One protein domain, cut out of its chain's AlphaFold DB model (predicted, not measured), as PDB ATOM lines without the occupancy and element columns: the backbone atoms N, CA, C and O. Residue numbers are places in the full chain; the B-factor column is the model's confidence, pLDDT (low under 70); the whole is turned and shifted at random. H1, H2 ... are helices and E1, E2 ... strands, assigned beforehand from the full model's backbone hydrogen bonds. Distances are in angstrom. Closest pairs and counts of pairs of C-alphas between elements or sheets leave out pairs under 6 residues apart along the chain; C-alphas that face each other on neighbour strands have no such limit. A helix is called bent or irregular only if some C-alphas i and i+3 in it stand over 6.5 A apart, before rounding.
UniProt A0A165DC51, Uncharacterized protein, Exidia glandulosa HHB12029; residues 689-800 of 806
ATOM      1  N   THR A 689     -32.377  30.229  19.800       83.81
ATOM      2  CA  THR A 689     -31.993  30.701  18.463       83.81
ATOM      3  C   THR A 689     -30.478  30.546  18.322       83.81
ATOM      4  O   THR A 689     -29.748  31.028  19.188       83.81
ATOM      5  N   PRO A 690     -29.968  29.833  17.304       86.62
ATOM      6  CA  PRO A 690     -28.536  29.581  17.190       86.62
ATOM      7  C   PRO A 690     -27.775  30.875  16.883       86.62
ATOM      8  O   PRO A 690     -28.265  31.758  16.184       86.62
ATOM      9  N   CYS A 691     -26.566  30.997  17.422       87.56
ATOM     10  CA  CYS A 691     -25.702  32.150  17.207       87.56
ATOM     11  C   CYS A 691     -25.385  32.316  15.710       87.56
ATOM     12  O   CYS A 691     -24.871  31.365  15.118       87.56
ATOM     13  N   PRO A 692     -25.592  33.493  15.086       87.56
ATOM     14  CA  PRO A 692     -25.257  33.685  13.675       87.56
ATOM     15  C   PRO A 692     -23.749  33.548  13.397       87.56
ATOM     16  O   PRO A 692     -23.364  33.324  12.258       87.56
ATOM     17  N   PHE A 693     -22.892  33.636  14.421       89.06
ATOM     18  CA  PHE A 693     -21.436  33.556  14.265       89.06
ATOM     19  C   PHE A 693     -20.855  32.149  14.485       89.06
ATOM     20  O   PHE A 693     -19.879  31.785  13.840       89.06
ATOM     21  N   CYS A 694     -21.432  31.343  15.387       88.25
ATOM     22  CA  CYS A 694     -20.883  30.024  15.755       88.25
ATOM     23  C   CYS A 694     -21.930  28.904  15.920       88.25
ATOM     24  O   CYS A 694     -21.597  27.822  16.398       88.25
ATOM     25  N   GLN A 695     -23.194  29.165  15.576       88.88
ATOM     26  CA  GLN A 695     -24.345  28.249  15.647       88.88
ATOM     27  C   GLN A 695     -24.722  27.717  17.048       88.88
ATOM     28  O   GLN A 695     -25.753  27.064  17.189       88.88
ATOM     29  N   HIS A 696     -23.968  28.046  18.102       86.19
ATOM     30  CA  HIS A 696     -24.291  27.681  19.487       86.19
ATOM     31  C   HIS A 696     -25.700  28.172  19.890       86.19
ATOM     32  O   HIS A 696     -26.026  29.326  19.605       86.19
ATOM     33  N   PRO A 697     -26.548  27.351  20.540       83.56
ATOM     34  CA  PRO A 697     -27.920  27.731  20.875       83.56
ATOM     35  C   PRO A 697     -27.953  28.838  21.937       83.56
ATOM     36  O   PRO A 697     -27.587  28.619  23.089       83.56
ATOM     37  N   ILE A 698     -28.431  30.027  21.562       83.62
ATOM     38  CA  ILE A 698     -28.594  31.164  22.474       83.62
ATOM     39  C   ILE A 698     -30.046  31.251  22.951       83.62
ATOM     40  O   ILE A 698     -30.992  31.089  22.173       83.62
ATOM     41  N   ARG A 699     -30.242  31.575  24.231       76.44
ATOM     42  CA  ARG A 699     -31.565  31.840  24.808       76.44
ATOM     43  C   ARG A 699     -32.098  33.223  24.401       76.44
ATOM     44  O   ARG A 699     -31.580  34.247  24.846       76.44
ATOM     45  N   THR A 700     -33.180  33.262  23.619       68.06
ATOM     46  CA  THR A 700     -33.818  34.505  23.115       68.06
ATOM     47  C   THR A 700     -35.055  34.966  23.892       68.06
ATOM     48  O   THR A 700     -35.669  35.989  23.555       68.06
ATOM     49  N   GLU A 701     -35.435  34.247  24.954       64.88
ATOM     50  CA  GLU A 701     -36.610  34.562  25.775       64.88
ATOM     51  C   GLU A 701     -36.282  34.808  27.247       64.88
ATOM     52  O   GLU A 701     -35.427  34.160  27.856       64.88
ATOM     53  N   LEU A 702     -36.972  35.800  27.814       56.50
ATOM     54  CA  LEU A 702     -36.593  36.435  29.069       56.50
ATOM     55  C   LEU A 702     -37.165  35.695  30.290       56.50
ATOM     56  O   LEU A 702     -38.379  35.583  30.430       56.50
ATOM     57  N   LYS A 703     -36.270  35.306  31.205       53.75
ATOM     58  CA  LYS A 703     -36.475  34.974  32.634       53.75
ATOM     59  C   LYS A 703     -37.459  33.864  33.054       53.75
ATOM     60  O   LYS A 703     -37.231  33.305  34.119       53.75
ATOM     61  N   ASN A 704     -38.493  33.511  32.286       54.50
ATOM     62  CA  ASN A 704     -39.606  32.698  32.813       54.50
ATOM     63  C   ASN A 704     -39.628  31.213  32.394       54.50
ATOM     64  O   ASN A 704     -40.446  30.467  32.927       54.50
ATOM     65  N   SER A 705     -38.769  30.748  31.477       52.31
ATOM     66  CA  SER A 705     -38.653  29.303  31.206       52.31
ATOM     67  C   SER A 705     -37.734  28.615  32.224       52.31
ATOM     68  O   SER A 705     -36.663  29.119  32.553       52.31
ATOM     69  N   VAL A 706     -38.152  27.448  32.722       55.34
ATOM     70  CA  VAL A 706     -37.551  26.763  33.891       55.34
ATOM     71  C   VAL A 706     -36.162  26.154  33.605       55.34
ATOM     72  O   VAL A 706     -35.486  25.697  34.518       55.34
ATOM     73  N   LEU A 707     -35.696  26.181  32.351       54.25
ATOM     74  CA  LEU A 707     -34.372  25.688  31.952       54.25
ATOM     75  C   LEU A 707     -33.252  26.546  32.595       54.25
ATOM     76  O   LEU A 707     -33.164  27.741  32.278       54.25
ATOM     77  N   PRO A 708     -32.399  25.981  33.476       46.94
ATOM     78  CA  PRO A 708     -31.546  26.771  34.371       46.94
ATOM     79  C   PRO A 708     -30.132  27.063  33.836       46.94
ATOM     80  O   PRO A 708     -29.400  27.804  34.478       46.94
ATOM     81  N   SER A 709     -29.736  26.491  32.693       54.09
ATOM     82  CA  SER A 709     -28.335  26.442  32.226       54.09
ATOM     83  C   SER A 709     -28.080  27.028  30.827       54.09
ATOM     84  O   SER A 709     -26.970  26.935  30.311       54.09
ATOM     85  N   MET A 710     -29.093  27.609  30.178       58.41
ATOM     86  CA  MET A 710     -28.984  28.118  28.802       58.41
ATOM     87  C   MET A 710     -28.410  29.541  28.757       58.41
ATOM     88  O   MET A 710     -29.055  30.476  29.243       58.41
ATOM     89  N   CYS A 711     -27.248  29.688  28.114       66.06
ATOM     90  CA  CYS A 711     -26.495  30.936  27.978       66.06
ATOM     91  C   CYS A 711     -27.326  32.056  27.311       66.06
ATOM     92  O   CYS A 711     -27.927  31.871  26.243       66.06
ATOM     93  N   GLN A 712     -27.380  33.234  27.940       75.88
ATOM     94  CA  GLN A 712     -28.046  34.416  27.386       75.88
ATOM     95  C   GLN A 712     -27.217  35.042  26.258       75.88
ATOM     96  O   GLN A 712     -25.996  34.921  26.231       75.88
ATOM     97  N   VAL A 713     -27.858  35.821  25.377       74.88
ATOM     98  CA  VAL A 713     -27.164  36.525  24.277       74.88
ATOM     99  C   VAL A 713     -25.956  37.331  24.767       74.88
ATOM    100  O   VAL A 713     -24.901  37.283  24.144       74.88
ATOM    101  N   LYS A 714     -26.076  38.038  25.900       72.94
ATOM    102  CA  LYS A 714     -24.957  38.821  26.442       72.94
ATOM    103  C   LYS A 714     -23.848  37.933  27.023       72.94
ATOM    104  O   LYS A 714     -22.678  38.200  26.784       72.94
ATOM    105  N   GLU A 715     -24.201  36.869  27.737       79.44
ATOM    106  CA  GLU A 715     -23.224  35.921  28.293       79.44
ATOM    107  C   GLU A 715     -22.436  35.224  27.176       79.44
ATOM    108  O   GLU A 715     -21.216  35.119  27.264       79.44
ATOM    109  N   HIS A 716     -23.113  34.854  26.085       84.50
ATOM    110  CA  HIS A 716     -22.496  34.201  24.938       84.50
ATOM    111  C   HIS A 716     -21.656  35.152  24.074       84.50
ATOM    112  O   HIS A 716     -20.542  34.806  23.704       84.50
ATOM    113  N   LEU A 717     -22.155  36.340  23.707       79.56
ATOM    114  CA  LEU A 717     -21.407  37.231  22.805       79.56
ATOM    115  C   LEU A 717     -20.196  37.889  23.484       79.56
ATOM    116  O   LEU A 717     -19.195  38.118  22.811       79.56
ATOM    117  N   PHE A 718     -20.276  38.171  24.790       76.19
ATOM    118  CA  PHE A 718     -19.245  38.921  25.522       76.19
ATOM    119  C   PHE A 718     -18.376  38.056  26.453       76.19
ATOM    120  O   PHE A 718     -17.302  38.506  26.835       76.19
ATOM    121  N   GLY A 719     -18.806  36.838  26.807       74.19
ATOM    122  CA  GLY A 719     -18.128  35.981  27.786       74.19
ATOM    123  C   GLY A 719     -18.397  36.442  29.221       74.19
ATOM    124  O   GLY A 719     -17.708  37.314  29.749       74.19
ATOM    125  N   TYR A 720     -19.440  35.899  29.853       73.75
ATOM    126  CA  TYR A 720     -19.877  36.322  31.190       73.75
ATOM    127  C   TYR A 720     -20.438  35.142  32.002       73.75
ATOM    128  O   TYR A 720     -21.006  34.212  31.426       73.75
ATOM    129  N   ASN A 721     -20.306  35.192  33.335       68.06
ATOM    130  CA  ASN A 721     -20.632  34.088  34.255       68.06
ATOM    131  C   ASN A 721     -19.936  32.773  33.844       68.06
ATOM    132  O   ASN A 721     -20.602  31.790  33.533       68.06
ATOM    133  N   ASP A 722     -18.602  32.808  33.743       74.44
ATOM    134  CA  ASP A 722     -17.697  31.705  33.357       74.44
ATOM    135  C   ASP A 722     -17.942  31.047  31.981       74.44
ATOM    136  O   ASP A 722     -17.163  30.201  31.543       74.44
ATOM    137  N   ASN A 723     -18.962  31.485  31.235       75.81
ATOM    138  CA  ASN A 723     -19.139  31.111  29.837       75.81
ATOM    139  C   ASN A 723     -18.018  31.739  28.989       75.81
ATOM    140  O   ASN A 723     -17.804  32.955  29.084       75.81
ATOM    141  N   PRO A 724     -17.343  30.973  28.114       79.56
ATOM    142  CA  PRO A 724     -16.410  31.551  27.160       79.56
ATOM    143  C   PRO A 724     -17.159  32.477  26.182       79.56
ATOM    144  O   PRO A 724     -18.297  32.174  25.805       79.56
ATOM    145  N   PRO A 725     -16.535  33.583  25.733       84.44
ATOM    146  CA  PRO A 725     -17.099  34.406  24.672       84.44
ATOM    147  C   PRO A 725     -17.259  33.587  23.389       84.44
ATOM    148  O   PRO A 725     -16.556  32.601  23.158       84.44
ATOM    149  N   CYS A 726     -18.187  34.020  22.538       87.00
ATOM    150  CA  CYS A 726     -18.515  33.374  21.277       87.00
ATOM    151  C   CYS A 726     -17.227  33.064  20.492       87.00
ATOM    152  O   CYS A 726     -16.509  34.001  20.134       87.00
ATOM    153  N   PRO A 727     -16.917  31.785  20.195       85.38
ATOM    154  CA  PRO A 727     -15.600  31.411  19.683       85.38
ATOM    155  C   PRO A 727     -15.291  32.051  18.327       85.38
ATOM    156  O   PRO A 727     -14.133  32.310  18.038       85.38
ATOM    157  N   ALA A 728     -16.315  32.373  17.533       85.94
ATOM    158  CA  ALA A 728     -16.179  33.128  16.290       85.94
ATOM    159  C   ALA A 728     -15.806  34.610  16.509       85.94
ATOM    160  O   ALA A 728     -15.017  35.155  15.746       85.94
ATOM    161  N   LEU A 729     -16.317  35.250  17.568       82.94
ATOM    162  CA  LEU A 729     -15.974  36.637  17.910       82.94
ATOM    163  C   LEU A 729     -14.575  36.738  18.525       82.94
ATOM    164  O   LEU A 729     -13.790  37.598  18.133       82.94
ATOM    165  N   ALA A 730     -14.244  35.821  19.439       82.44
ATOM    166  CA  ALA A 730     -12.904  35.712  20.012       82.44
ATOM    167  C   ALA A 730     -11.849  35.413  18.928       82.44
ATOM    168  O   ALA A 730     -10.759  35.977  18.946       82.44
ATOM    169  N   TYR A 731     -12.205  34.575  17.950       80.56
ATOM    170  CA  TYR A 731     -11.399  34.287  16.765       80.56
ATOM    171  C   TYR A 731     -11.136  35.528  15.894       80.56
ATOM    172  O   TYR A 731     -10.010  35.726  15.445       80.56
ATOM    173  N   TRP A 732     -12.129  36.403  15.698       77.19
ATOM    174  CA  TRP A 732     -11.955  37.696  15.015       77.19
ATOM    175  C   TRP A 732     -11.251  38.762  15.874       77.19
ATOM    176  O   TRP A 732     -11.351  39.950  15.581       77.19
ATOM    177  N   LEU A 733     -10.561  38.349  16.943       69.12
ATOM    178  CA  LEU A 733      -9.845  39.214  17.883       69.12
ATOM    179  C   LEU A 733     -10.727  40.311  18.500       69.12
ATOM    180  O   LEU A 733     -10.228  41.351  18.927       69.12
ATOM    181  N   VAL A 734     -12.041  40.071  18.606       69.19
ATOM    182  CA  VAL A 734     -12.958  40.982  19.298       69.19
ATOM    183  C   VAL A 734     -12.805  40.791  20.805       69.19
ATOM    184  O   VAL A 734     -13.599  40.127  21.475       69.19
ATOM    185  N   SER A 735     -11.737  41.375  21.342       59.94
ATOM    186  CA  SER A 735     -11.510  41.498  22.773       59.94
ATOM    187  C   SER A 735     -12.557  42.435  23.371       59.94
ATOM    188  O   SER A 735     -12.482  43.651  23.206       59.94
ATOM    189  N   TRP A 736     -13.526  41.874  24.087       62.78
ATOM    190  CA  TRP A 736     -14.456  42.640  24.907       62.78
ATOM    191  C   TRP A 736     -13.858  42.868  26.307       62.78
ATOM    192  O   TRP A 736     -13.938  41.969  27.148       62.78
ATOM    193  N   PRO A 737     -13.283  44.043  26.632       52.72
ATOM    194  CA  PRO A 737     -13.016  44.378  28.022       52.72
ATOM    195  C   PRO A 737     -14.344  44.535  28.771       52.72
ATOM    196  O   PRO A 737     -15.377  44.894  28.196       52.72
ATOM    197  N   LYS A 738     -14.307  44.337  30.092       57.81
ATOM    198  CA  LYS A 738     -15.489  44.297  30.976       57.81
ATOM    199  C   LYS A 738     -16.304  45.611  31.047       57.81
ATOM    200  O   LYS A 738     -17.331  45.637  31.717       57.81
ATOM    201  N   GLY A 739     -15.876  46.669  30.347       57.88
ATOM    202  CA  GLY A 739     -16.582  47.949  30.190       57.88
ATOM    203  C   GLY A 739     -17.309  48.167  28.849       57.88
ATOM    204  O   GLY A 739     -18.033  49.150  28.738       57.88
ATOM    205  N   GLY A 740     -17.163  47.276  27.857       55.47
ATOM    206  CA  GLY A 740     -17.818  47.394  26.542       55.47
ATOM    207  C   GLY A 740     -17.091  48.321  25.559       55.47
ATOM    208  O   GLY A 740     -17.500  49.458  25.348       55.47
ATOM    209  N   ASP A 741     -16.016  47.823  24.941       64.56
ATOM    210  CA  ASP A 741     -15.230  48.582  23.958       64.56
ATOM    211  C   ASP A 741     -15.993  48.824  22.643       64.56
ATOM    212  O   ASP A 741     -16.562  47.915  22.036       64.56
ATOM    213  N   LEU A 742     -15.937  50.071  22.176       63.88
ATOM    214  CA  LEU A 742     -16.492  50.533  20.909       63.88
ATOM    215  C   LEU A 742     -15.807  49.883  19.695       63.88
ATOM    216  O   LEU A 742     -16.457  49.731  18.659       63.88
ATOM    217  N   VAL A 743     -14.540  49.464  19.809       78.31
ATOM    218  CA  VAL A 743     -13.816  48.742  18.744       78.31
ATOM    219  C   VAL A 743     -14.503  47.409  18.427       78.31
ATOM    220  O   VAL A 743     -14.761  47.110  17.261       78.31
ATOM    221  N   GLY A 744     -14.889  46.644  19.453       81.62
ATOM    222  CA  GLY A 744     -15.595  45.372  19.273       81.62
ATOM    223  C   GLY A 744     -16.987  45.535  18.661       81.62
ATOM    224  O   GLY A 744     -17.370  44.776  17.767       81.62
ATOM    225  N   VAL A 745     -17.718  46.583  19.068       85.00
ATOM    226  CA  VAL A 745     -19.001  46.960  18.447       85.00
ATOM    227  C   VAL A 745     -18.811  47.284  16.963       85.00
ATOM    228  O   VAL A 745     -19.622  46.857  16.145       85.00
ATOM    229  N   ALA A 746     -17.740  48.000  16.607       87.81
ATOM    230  CA  ALA A 746     -17.479  48.414  15.234       87.81
ATOM    231  C   ALA A 746     -17.145  47.239  14.305       87.81
ATOM    232  O   ALA A 746     -17.741  47.132  13.234       87.81
ATOM    233  N   ILE A 747     -16.255  46.332  14.727       88.44
ATOM    234  CA  ILE A 747     -15.882  45.141  13.943       88.44
ATOM    235  C   ILE A 747     -17.117  44.271  13.682       88.44
ATOM    236  O   ILE A 747     -17.402  43.909  12.540       88.44
ATOM    237  N   ILE A 748     -17.895  43.970  14.726       86.44
ATOM    238  CA  ILE A 748     -19.067  43.096  14.588       86.44
ATOM    239  C   ILE A 748     -20.197  43.803  13.836       86.44
ATOM    240  O   ILE A 748     -20.898  43.159  13.061       86.44
ATOM    241  N   GLY A 749     -20.358  45.115  14.007       90.00
ATOM    242  CA  GLY A 749     -21.288  45.918  13.220       90.00
ATOM    243  C   GLY A 749     -20.962  45.900  11.726       90.00
ATOM    244  O   GLY A 749     -21.861  45.689  10.912       90.00
ATOM    245  N   GLU A 750     -19.687  46.049  11.354       91.12
ATOM    246  CA  GLU A 750     -19.233  45.996   9.958       91.12
ATOM    247  C   GLU A 750     -19.464  44.601   9.345       91.12
ATOM    248  O   GLU A 750     -19.996  44.501   8.237       91.12
ATOM    249  N   ILE A 751     -19.174  43.527  10.093       89.56
ATOM    250  CA  ILE A 751     -19.477  42.139   9.696       89.56
ATOM    251  C   ILE A 751     -20.988  41.923   9.532       89.56
ATOM    252  O   ILE A 751     -21.419  41.376   8.519       89.56
ATOM    253  N   ILE A 752     -21.803  42.373  10.493       90.25
ATOM    254  CA  ILE A 752     -23.265  42.233  10.459       90.25
ATOM    255  C   ILE A 752     -23.852  42.923   9.218       90.25
ATOM    256  O   ILE A 752     -24.616  42.298   8.481       90.25
ATOM    257  N   VAL A 753     -23.492  44.189   8.969       91.31
ATOM    258  CA  VAL A 753     -24.030  44.976   7.845       91.31
ATOM    259  C   VAL A 753     -23.584  44.400   6.495       91.31
ATOM    260  O   VAL A 753     -24.379  44.402   5.559       91.31
ATOM    261  N   ARG A 754     -22.352  43.877   6.382       89.25
ATOM    262  CA  ARG A 754     -21.874  43.220   5.152       89.25
ATOM    263  C   ARG A 754     -22.516  41.865   4.895       89.25
ATOM    264  O   ARG A 754     -22.821  41.559   3.747       89.25
ATOM    265  N   GLN A 755     -22.687  41.046   5.930       88.81
ATOM    266  CA  GLN A 755     -23.135  39.667   5.757       88.81
ATOM    267  C   GLN A 755     -24.655  39.554   5.568       88.81
ATOM    268  O   GLN A 755     -25.098  38.665   4.843       88.81
ATOM    269  N   TRP A 756     -25.437  40.451   6.182       89.31
ATOM    270  CA  TRP A 756     -26.905  40.430   6.130       89.31
ATOM    271  C   TRP A 756     -27.516  41.821   5.853       89.31
ATOM    272  O   TRP A 756     -28.376  42.270   6.616       89.31
ATOM    273  N   PRO A 757     -27.111  42.539   4.784       87.25
ATOM    274  CA  PRO A 757     -27.516  43.929   4.550       87.25
ATOM    275  C   PRO A 757     -29.039  44.116   4.521       87.25
ATOM    276  O   PRO A 757     -29.549  45.058   5.128       87.25
ATOM    277  N   ASP A 758     -29.774  43.193   3.896       83.38
ATOM    278  CA  ASP A 758     -31.240  43.235   3.799       83.38
ATOM    279  C   ASP A 758     -31.956  42.936   5.129       83.38
ATOM    280  O   ASP A 758     -33.072  43.401   5.350       83.38
ATOM    281  N   GLU A 759     -31.323  42.189   6.037       81.25
ATOM    282  CA  GLU A 759     -31.890  41.825   7.347       81.25
ATOM    283  C   GLU A 759     -31.503  42.829   8.447       81.25
ATOM    284  O   GLU A 759     -32.125  42.892   9.510       81.25
ATOM    285  N   VAL A 760     -30.472  43.637   8.185       82.12
ATOM    286  CA  VAL A 760     -29.973  44.720   9.042       82.12
ATOM    287  C   VAL A 760     -30.662  46.047   8.730       82.12
ATOM    288  O   VAL A 760     -30.910  46.841   9.645       82.12
ATOM    289  N   LYS A 761     -30.994  46.281   7.458       76.62
ATOM    290  CA  LYS A 761     -31.642  47.494   6.961       76.62
ATOM    291  C   LYS A 761     -33.138  47.503   7.278       76.62
ATOM    292  O   LYS A 761     -33.950  46.900   6.583       76.62
ATOM    293  N   GLY A 762     -33.509  48.247   8.317       65.50
ATOM    294  CA  GLY A 762     -34.912  48.530   8.618       65.50
ATOM    295  C   GLY A 762     -35.629  49.267   7.480       65.50
ATOM    296  O   GLY A 762     -35.007  49.967   6.682       65.50
ATOM    297  N   THR A 763     -36.962  49.163   7.437       54.75
ATOM    298  CA  THR A 763     -37.805  49.918   6.484       54.75
ATOM    299  C   THR A 763     -37.790  51.429   6.721       54.75
ATOM    300  O   THR A 763     -38.135  52.199   5.827       54.75
ATOM    301  N   ASP A 764     -37.392  51.834   7.927       58.09
ATOM    302  CA  ASP A 764     -37.346  53.194   8.445       58.09
ATOM    303  C   ASP A 764     -36.102  53.315   9.354       58.09
ATOM    304  O   ASP A 764     -35.599  52.309   9.863       58.09
ATOM    305  N   GLU A 765     -35.605  54.530   9.600       55.00
ATOM    306  CA  GLU A 765     -34.340  54.768  10.329       55.00
ATOM    307  C   GLU A 765     -34.346  54.268  11.791       55.00
ATOM    308  O   GLU A 765     -33.299  53.922  12.335       55.00
ATOM    309  N   GLU A 766     -35.518  54.135  12.419       54.59
ATOM    310  CA  GLU A 766     -35.669  53.531  13.757       54.59
ATOM    311  C   GLU A 766     -35.545  51.991  13.769       54.59
ATOM    312  O   GLU A 766     -35.558  51.372  14.841       54.59
ATOM    313  N   GLY A 767     -35.491  51.370  12.586       63.38
ATOM    314  CA  GLY A 767     -35.584  49.927  12.376       63.38
ATOM    315  C   GLY A 767     -34.266  49.212  12.072       63.38
ATOM    316  O   GLY A 767     -34.314  48.013  11.824       63.38
ATOM    317  N   TRP A 768     -33.119  49.901  12.059       75.06
ATOM    318  CA  TRP A 768     -31.814  49.254  11.859       75.06
ATOM    319  C   TRP A 768     -31.507  48.236  12.971       75.06
ATOM    320  O   TRP A 768     -31.836  48.457  14.139       75.06
ATOM    321  N   PHE A 769     -30.869  47.123  12.597       82.88
ATOM    322  CA  PHE A 769     -30.650  45.943  13.452       82.88
ATOM    323  C   PHE A 769     -31.959  45.372  14.058       82.88
ATOM    324  O   PHE A 769     -32.045  45.171  15.273       82.88
ATOM    325  N   PRO A 770     -32.995  45.083  13.240       73.38
ATOM    326  CA  PRO A 770     -34.315  44.666  13.726       73.38
ATOM    327  C   PRO A 770     -34.326  43.245  14.317       73.38
ATOM    328  O   PRO A 770     -35.234  42.892  15.076       73.38
ATOM    329  N   TYR A 771     -33.332  42.421  13.975       77.50
ATOM    330  CA  TYR A 771     -33.238  41.021  14.373       77.50
ATOM    331  C   TYR A 771     -33.171  40.852  15.903       77.50
ATOM    332  O   TYR A 771     -32.316  41.407  16.600       77.50
ATOM    333  N   ARG A 772     -34.098  40.055  16.452       69.94
ATOM    334  CA  ARG A 772     -34.424  40.021  17.892       69.94
ATOM    335  C   ARG A 772     -33.269  39.590  18.806       69.94
ATOM    336  O   ARG A 772     -33.299  39.954  19.979       69.94
ATOM    337  N   MET A 773     -32.261  38.873  18.297       71.56
ATOM    338  CA  MET A 773     -31.043  38.541  19.057       71.56
ATOM    339  C   MET A 773     -30.193  39.782  19.352       71.56
ATOM    340  O   MET A 773     -29.740  39.963  20.477       71.56
ATOM    341  N   TRP A 774     -30.025  40.683  18.382       75.50
ATOM    342  CA  TRP A 774     -29.390  41.983  18.625       75.50
ATOM    343  C   TRP A 774     -30.310  42.911  19.432       75.50
ATOM    344  O   TRP A 774     -29.836  43.799  20.129       75.50
ATOM    345  N   GLY A 775     -31.625  42.687  19.355       61.09
ATOM    346  CA  GLY A 775     -32.685  43.577  19.822       61.09
ATOM    347  C   GLY A 775     -32.557  44.170  21.236       61.09
ATOM    348  O   GLY A 775     -31.979  43.597  22.158       61.09
ATOM    349  N   LYS A 776     -33.225  45.323  21.401       57.72
ATOM    350  CA  LYS A 776     -33.137  46.354  22.465       57.72
ATOM    351  C   LYS A 776     -33.033  45.910  23.946       57.72
ATOM    352  O   LYS A 776     -32.777  46.757  24.793       57.72
ATOM    353  N   LYS A 777     -33.229  44.631  24.291       59.75
ATOM    354  CA  LYS A 777     -33.079  44.089  25.660       59.75
ATOM    355  C   LYS A 777     -31.687  43.531  25.982       59.75
ATOM    356  O   LYS A 777     -31.398  43.340  27.157       59.75
ATOM    357  N   THR A 778     -30.837  43.265  24.989       64.31
ATOM    358  CA  THR A 778     -29.479  42.723  25.210       64.31
ATOM    359  C   THR A 778     -28.430  43.804  25.492       64.31
ATOM    360  O   THR A 778     -27.295  43.481  25.831       64.31
ATOM    361  N   GLY A 779     -28.790  45.085  25.335       70.56
ATOM    362  CA  GLY A 779     -27.866  46.226  25.307       70.56
ATOM    363  C   GLY A 779     -27.178  46.378  23.947       70.56
ATOM    364  O   GLY A 779     -27.242  47.450  23.348       70.56
ATOM    365  N   PHE A 780     -26.661  45.271  23.412       78.50
ATOM    366  CA  PHE A 780     -25.851  45.197  22.195       78.50
ATOM    367  C   PHE A 780     -26.466  45.886  20.964       78.50
ATOM    368  O   PHE A 780     -25.794  46.674  20.312       78.50
ATOM    369  N   GLY A 781     -27.756  45.700  20.661       83.94
ATOM    370  CA  GLY A 781     -28.401  46.412  19.542       83.94
ATOM    371  C   GLY A 781     -28.510  47.927  19.740       83.94
ATOM    372  O   GLY A 781     -28.581  48.672  18.769       83.94
ATOM    373  N   GLY A 782     -28.491  48.405  20.987       83.75
ATOM    374  CA  GLY A 782     -28.369  49.830  21.296       83.75
ATOM    375  C   GLY A 782     -26.948  50.357  21.090       83.75
ATOM    376  O   GLY A 782     -26.781  51.515  20.723       83.75
ATOM    377  N   GLU A 783     -25.931  49.519  21.281       85.12
ATOM    378  CA  GLU A 783     -24.527  49.829  20.983       85.12
ATOM    379  C   GLU A 783     -24.265  49.798  19.470       85.12
ATOM    380  O   GLU A 783     -23.735  50.774  18.943       85.12
ATOM    381  N   LEU A 784     -24.744  48.774  18.753       87.00
ATOM    382  CA  LEU A 784     -24.730  48.714  17.285       87.00
ATOM    383  C   LEU A 784     -25.441  49.919  16.656       87.00
ATOM    384  O   LEU A 784     -24.900  50.537  15.746       87.00
ATOM    385  N   LEU A 785     -26.620  50.303  17.160       88.00
ATOM    386  CA  LEU A 785     -27.345  51.468  16.647       88.00
ATOM    387  C   LEU A 785     -26.629  52.794  16.965       88.00
ATOM    388  O   LEU A 785     -26.644  53.696  16.132       88.00
ATOM    389  N   LYS A 786     -25.965  52.921  18.126       88.88
ATOM    390  CA  LYS A 786     -25.098  54.078  18.438       88.88
ATOM    391  C   LYS A 786     -23.899  54.154  17.493       88.88
ATOM    392  O   LYS A 786     -23.649  55.224  16.945       88.88
ATOM    393  N   TRP A 787     -23.188  53.039  17.306       91.69
ATOM    394  CA  TRP A 787     -22.060  52.925  16.379       91.69
ATOM    395  C   TRP A 787     -22.491  53.317  14.966       91.69
ATOM    396  O   TRP A 787     -21.955  54.272  14.412       91.69
ATOM    397  N   TRP A 788     -23.522  52.650  14.440       92.25
ATOM    398  CA  TRP A 788     -24.052  52.888  13.104       92.25
ATOM    399  C   TRP A 788     -24.472  54.341  12.923       92.25
ATOM    400  O   TRP A 788     -24.024  54.990  11.985       92.25
ATOM    401  N   ASN A 789     -25.258  54.905  13.844       90.31
ATOM    402  CA  ASN A 789     -25.693  56.296  13.733       90.31
ATOM    403  C   ASN A 789     -24.516  57.284  13.782       90.31
ATOM    404  O   ASN A 789     -24.558  58.275  13.052       90.31
ATOM    405  N   GLY A 790     -23.468  56.982  14.558       91.06
ATOM    406  CA  GLY A 790     -22.228  57.759  14.648       91.06
ATOM    407  C   GLY A 790     -21.304  57.684  13.424       91.06
ATOM    408  O   GLY A 790     -20.374  58.482  13.335       91.06
ATOM    409  N   LEU A 791     -21.546  56.781  12.467       92.38
ATOM    410  CA  LEU A 791     -20.801  56.750  11.205       92.38
ATOM    411  C   LEU A 791     -21.175  57.928  10.288       92.38
ATOM    412  O   LEU A 791     -22.342  58.323  10.197       92.38
ATOM    413  N   SER A 792     -20.197  58.437   9.532       93.56
ATOM    414  CA  SER A 792     -20.459  59.336   8.402       93.56
ATOM    415  C   SER A 792     -21.310  58.635   7.337       93.56
ATOM    416  O   SER A 792     -21.289  57.408   7.221       93.56
ATOM    417  N   GLN A 793     -22.062  59.404   6.543       89.00
ATOM    418  CA  GLN A 793     -22.901  58.829   5.485       89.00
ATOM    419  C   GLN A 793     -22.062  58.054   4.458       89.00
ATOM    420  O   GLN A 793     -22.406  56.932   4.112       89.00
ATOM    421  N   GLU A 794     -20.895  58.585   4.089       90.44
ATOM    422  CA  GLU A 794     -19.910  57.911   3.236       90.44
ATOM    423  C   GLU A 794     -19.537  56.515   3.762       90.44
ATOM    424  O   GLU A 794     -19.553  55.552   3.004       90.44
ATOM    425  N   ARG A 795     -19.282  56.368   5.073       91.12
ATOM    426  CA  ARG A 795     -18.955  55.072   5.693       91.12
ATOM    427  C   ARG A 795     -20.185  54.152   5.787       91.12
ATOM    428  O   ARG A 795     -20.042  52.942   5.625       91.12
ATOM    429  N   LYS A 796     -21.390  54.705   6.000       90.06
ATOM    430  CA  LYS A 796     -22.670  53.961   5.942       90.06
ATOM    431  C   LYS A 796     -22.968  53.413   4.549       90.06
ATOM    432  O   LYS A 796     -23.580  52.353   4.450       90.06
ATOM    433  N   ASP A 797     -22.536  54.109   3.501       87.06
ATOM    434  CA  ASP A 797     -22.678  53.669   2.115       87.06
ATOM    435  C   ASP A 797     -21.517  52.750   1.681       87.06
ATOM    436  O   ASP A 797     -21.748  51.800   0.938       87.06
ATOM    437  N   GLU A 798     -20.293  52.948   2.190       90.06
ATOM    438  CA  GLU A 798     -19.120  52.098   1.915       90.06
ATOM    439  C   GLU A 798     -19.271  50.677   2.483       90.06
ATOM    440  O   GLU A 798     -18.991  49.701   1.784       90.06
ATOM    441  N   ILE A 799     -19.711  50.542   3.742       88.12
ATOM    442  CA  ILE A 799     -19.774  49.248   4.443       88.12
ATOM    443  C   ILE A 799     -20.607  48.201   3.673       88.12
ATOM    444  O   ILE A 799     -20.045  47.142   3.389       88.12
ATOM    445  N   PRO A 800     -21.875  48.464   3.283       82.81
ATOM    446  CA  PRO A 800     -22.649  47.592   2.394       82.81
ATOM    447  C   PRO A 800     -22.318  47.798   0.901       82.81
ATOM    448  O   PRO A 800     -22.805  47.050   0.056       82.81
TER     449      PRO A 800
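AT A GLANCE: This is residues 689 to 800 of the 806 residues of an uncharacterized protein of Exidia glandulosa HHB12029 (UniProt A0A165DC51). Three helices make the core of one half of an elongated model: the longest, H3, is crossed at about a right angle by H5, and H6 folds back from the end of H5 to meet the last residues of H3. The other half is made mostly of loops, with two short helices, H1 and H2, and the short strand E1, while the loop of residues 700 to 712 reaches out at that end. The printed part has 112 residues with one named strand and six named helices, in the order E1, H1, H2, H3, H4, H5, H6. Under half of the residues, 51, are in named elements, and the class is mostly helix. The whole is compact by its radius of gyration of the C-alphas, 14.2 A, with spans of 45 by 29 by 23 A.

IN THESE COORDINATES: H3, residues 742 to 755, is the longest helix at 19.8 A and begins at C-alpha 742 (-16.492, 50.533, 20.909). H5 is residues 780 to 790, 15.1 A long. H6 is residues 793 to 800, 11.7 A, and ends at C-alpha 800 (-22.649, 47.592, 2.394). H4 is residues 757 to 760, H1 residues 713 to 718 and H2 residues 727 to 731. E1 is residues 697 to 699, beginning at C-alpha 697 (-27.920, 27.731, 20.875). H6 is neither bent nor irregular, but only just: C-alphas 797 and 800 are 6.1 A apart.

HOW THE PARTS SIT: H3 and H5 touch, about perpendicular at 88 degrees, and their closest C-alphas, those of Gly 749 and Leu 784, are 6.0 A apart. H3 touches H6 with residues 750 to 754 alone, at a steep tilt of 57 degrees, the same way; the closest C-alphas are those of Arg 754 and Pro 800, 5.2 A apart. H5 and H6 are close but not clearly touching, with the C-alphas of Trp 788 and Lys 796 7.4 A apart. H4 is close to H3 but not clearly touching, the closest C-alphas being those of Val 753 and Val 760, 6.1 A apart. H2 is close to H3 but not clearly touching, at 7.9 A between the C-alphas of Leu 729 and Ile 748. H1 and H2 are close but not clearly touching, with the C-alphas of Leu 717 and Leu 729 7.3 A apart. The closest C-alphas of E1 and H1, those of Ile 698 and Val 713, are 5.8 A apart. E1 pairs with no named strand, but residues 697 and 698 pair antiparallel with residues 689 and 690. E1 and H3 are apart, as are H1 and H6. In H1, H2, H3 and H5 every O i to N i+4 pair is within hydrogen-bond range; in H6 3 of 4 are, and H4 is too short for such a pair.

THE WHOLE: The two C-alphas farthest apart, those of Val 706 and Glu 794, are 47.1 A apart. The printed part has no cut. The links E1 to H1, 13 residues, and H4 to H5, 19 residues, are long. The mean pLDDT of the printed part is 76.6, and 34 residues are under 70, among them 700 to 711, 733 to 742 and 762 to 767.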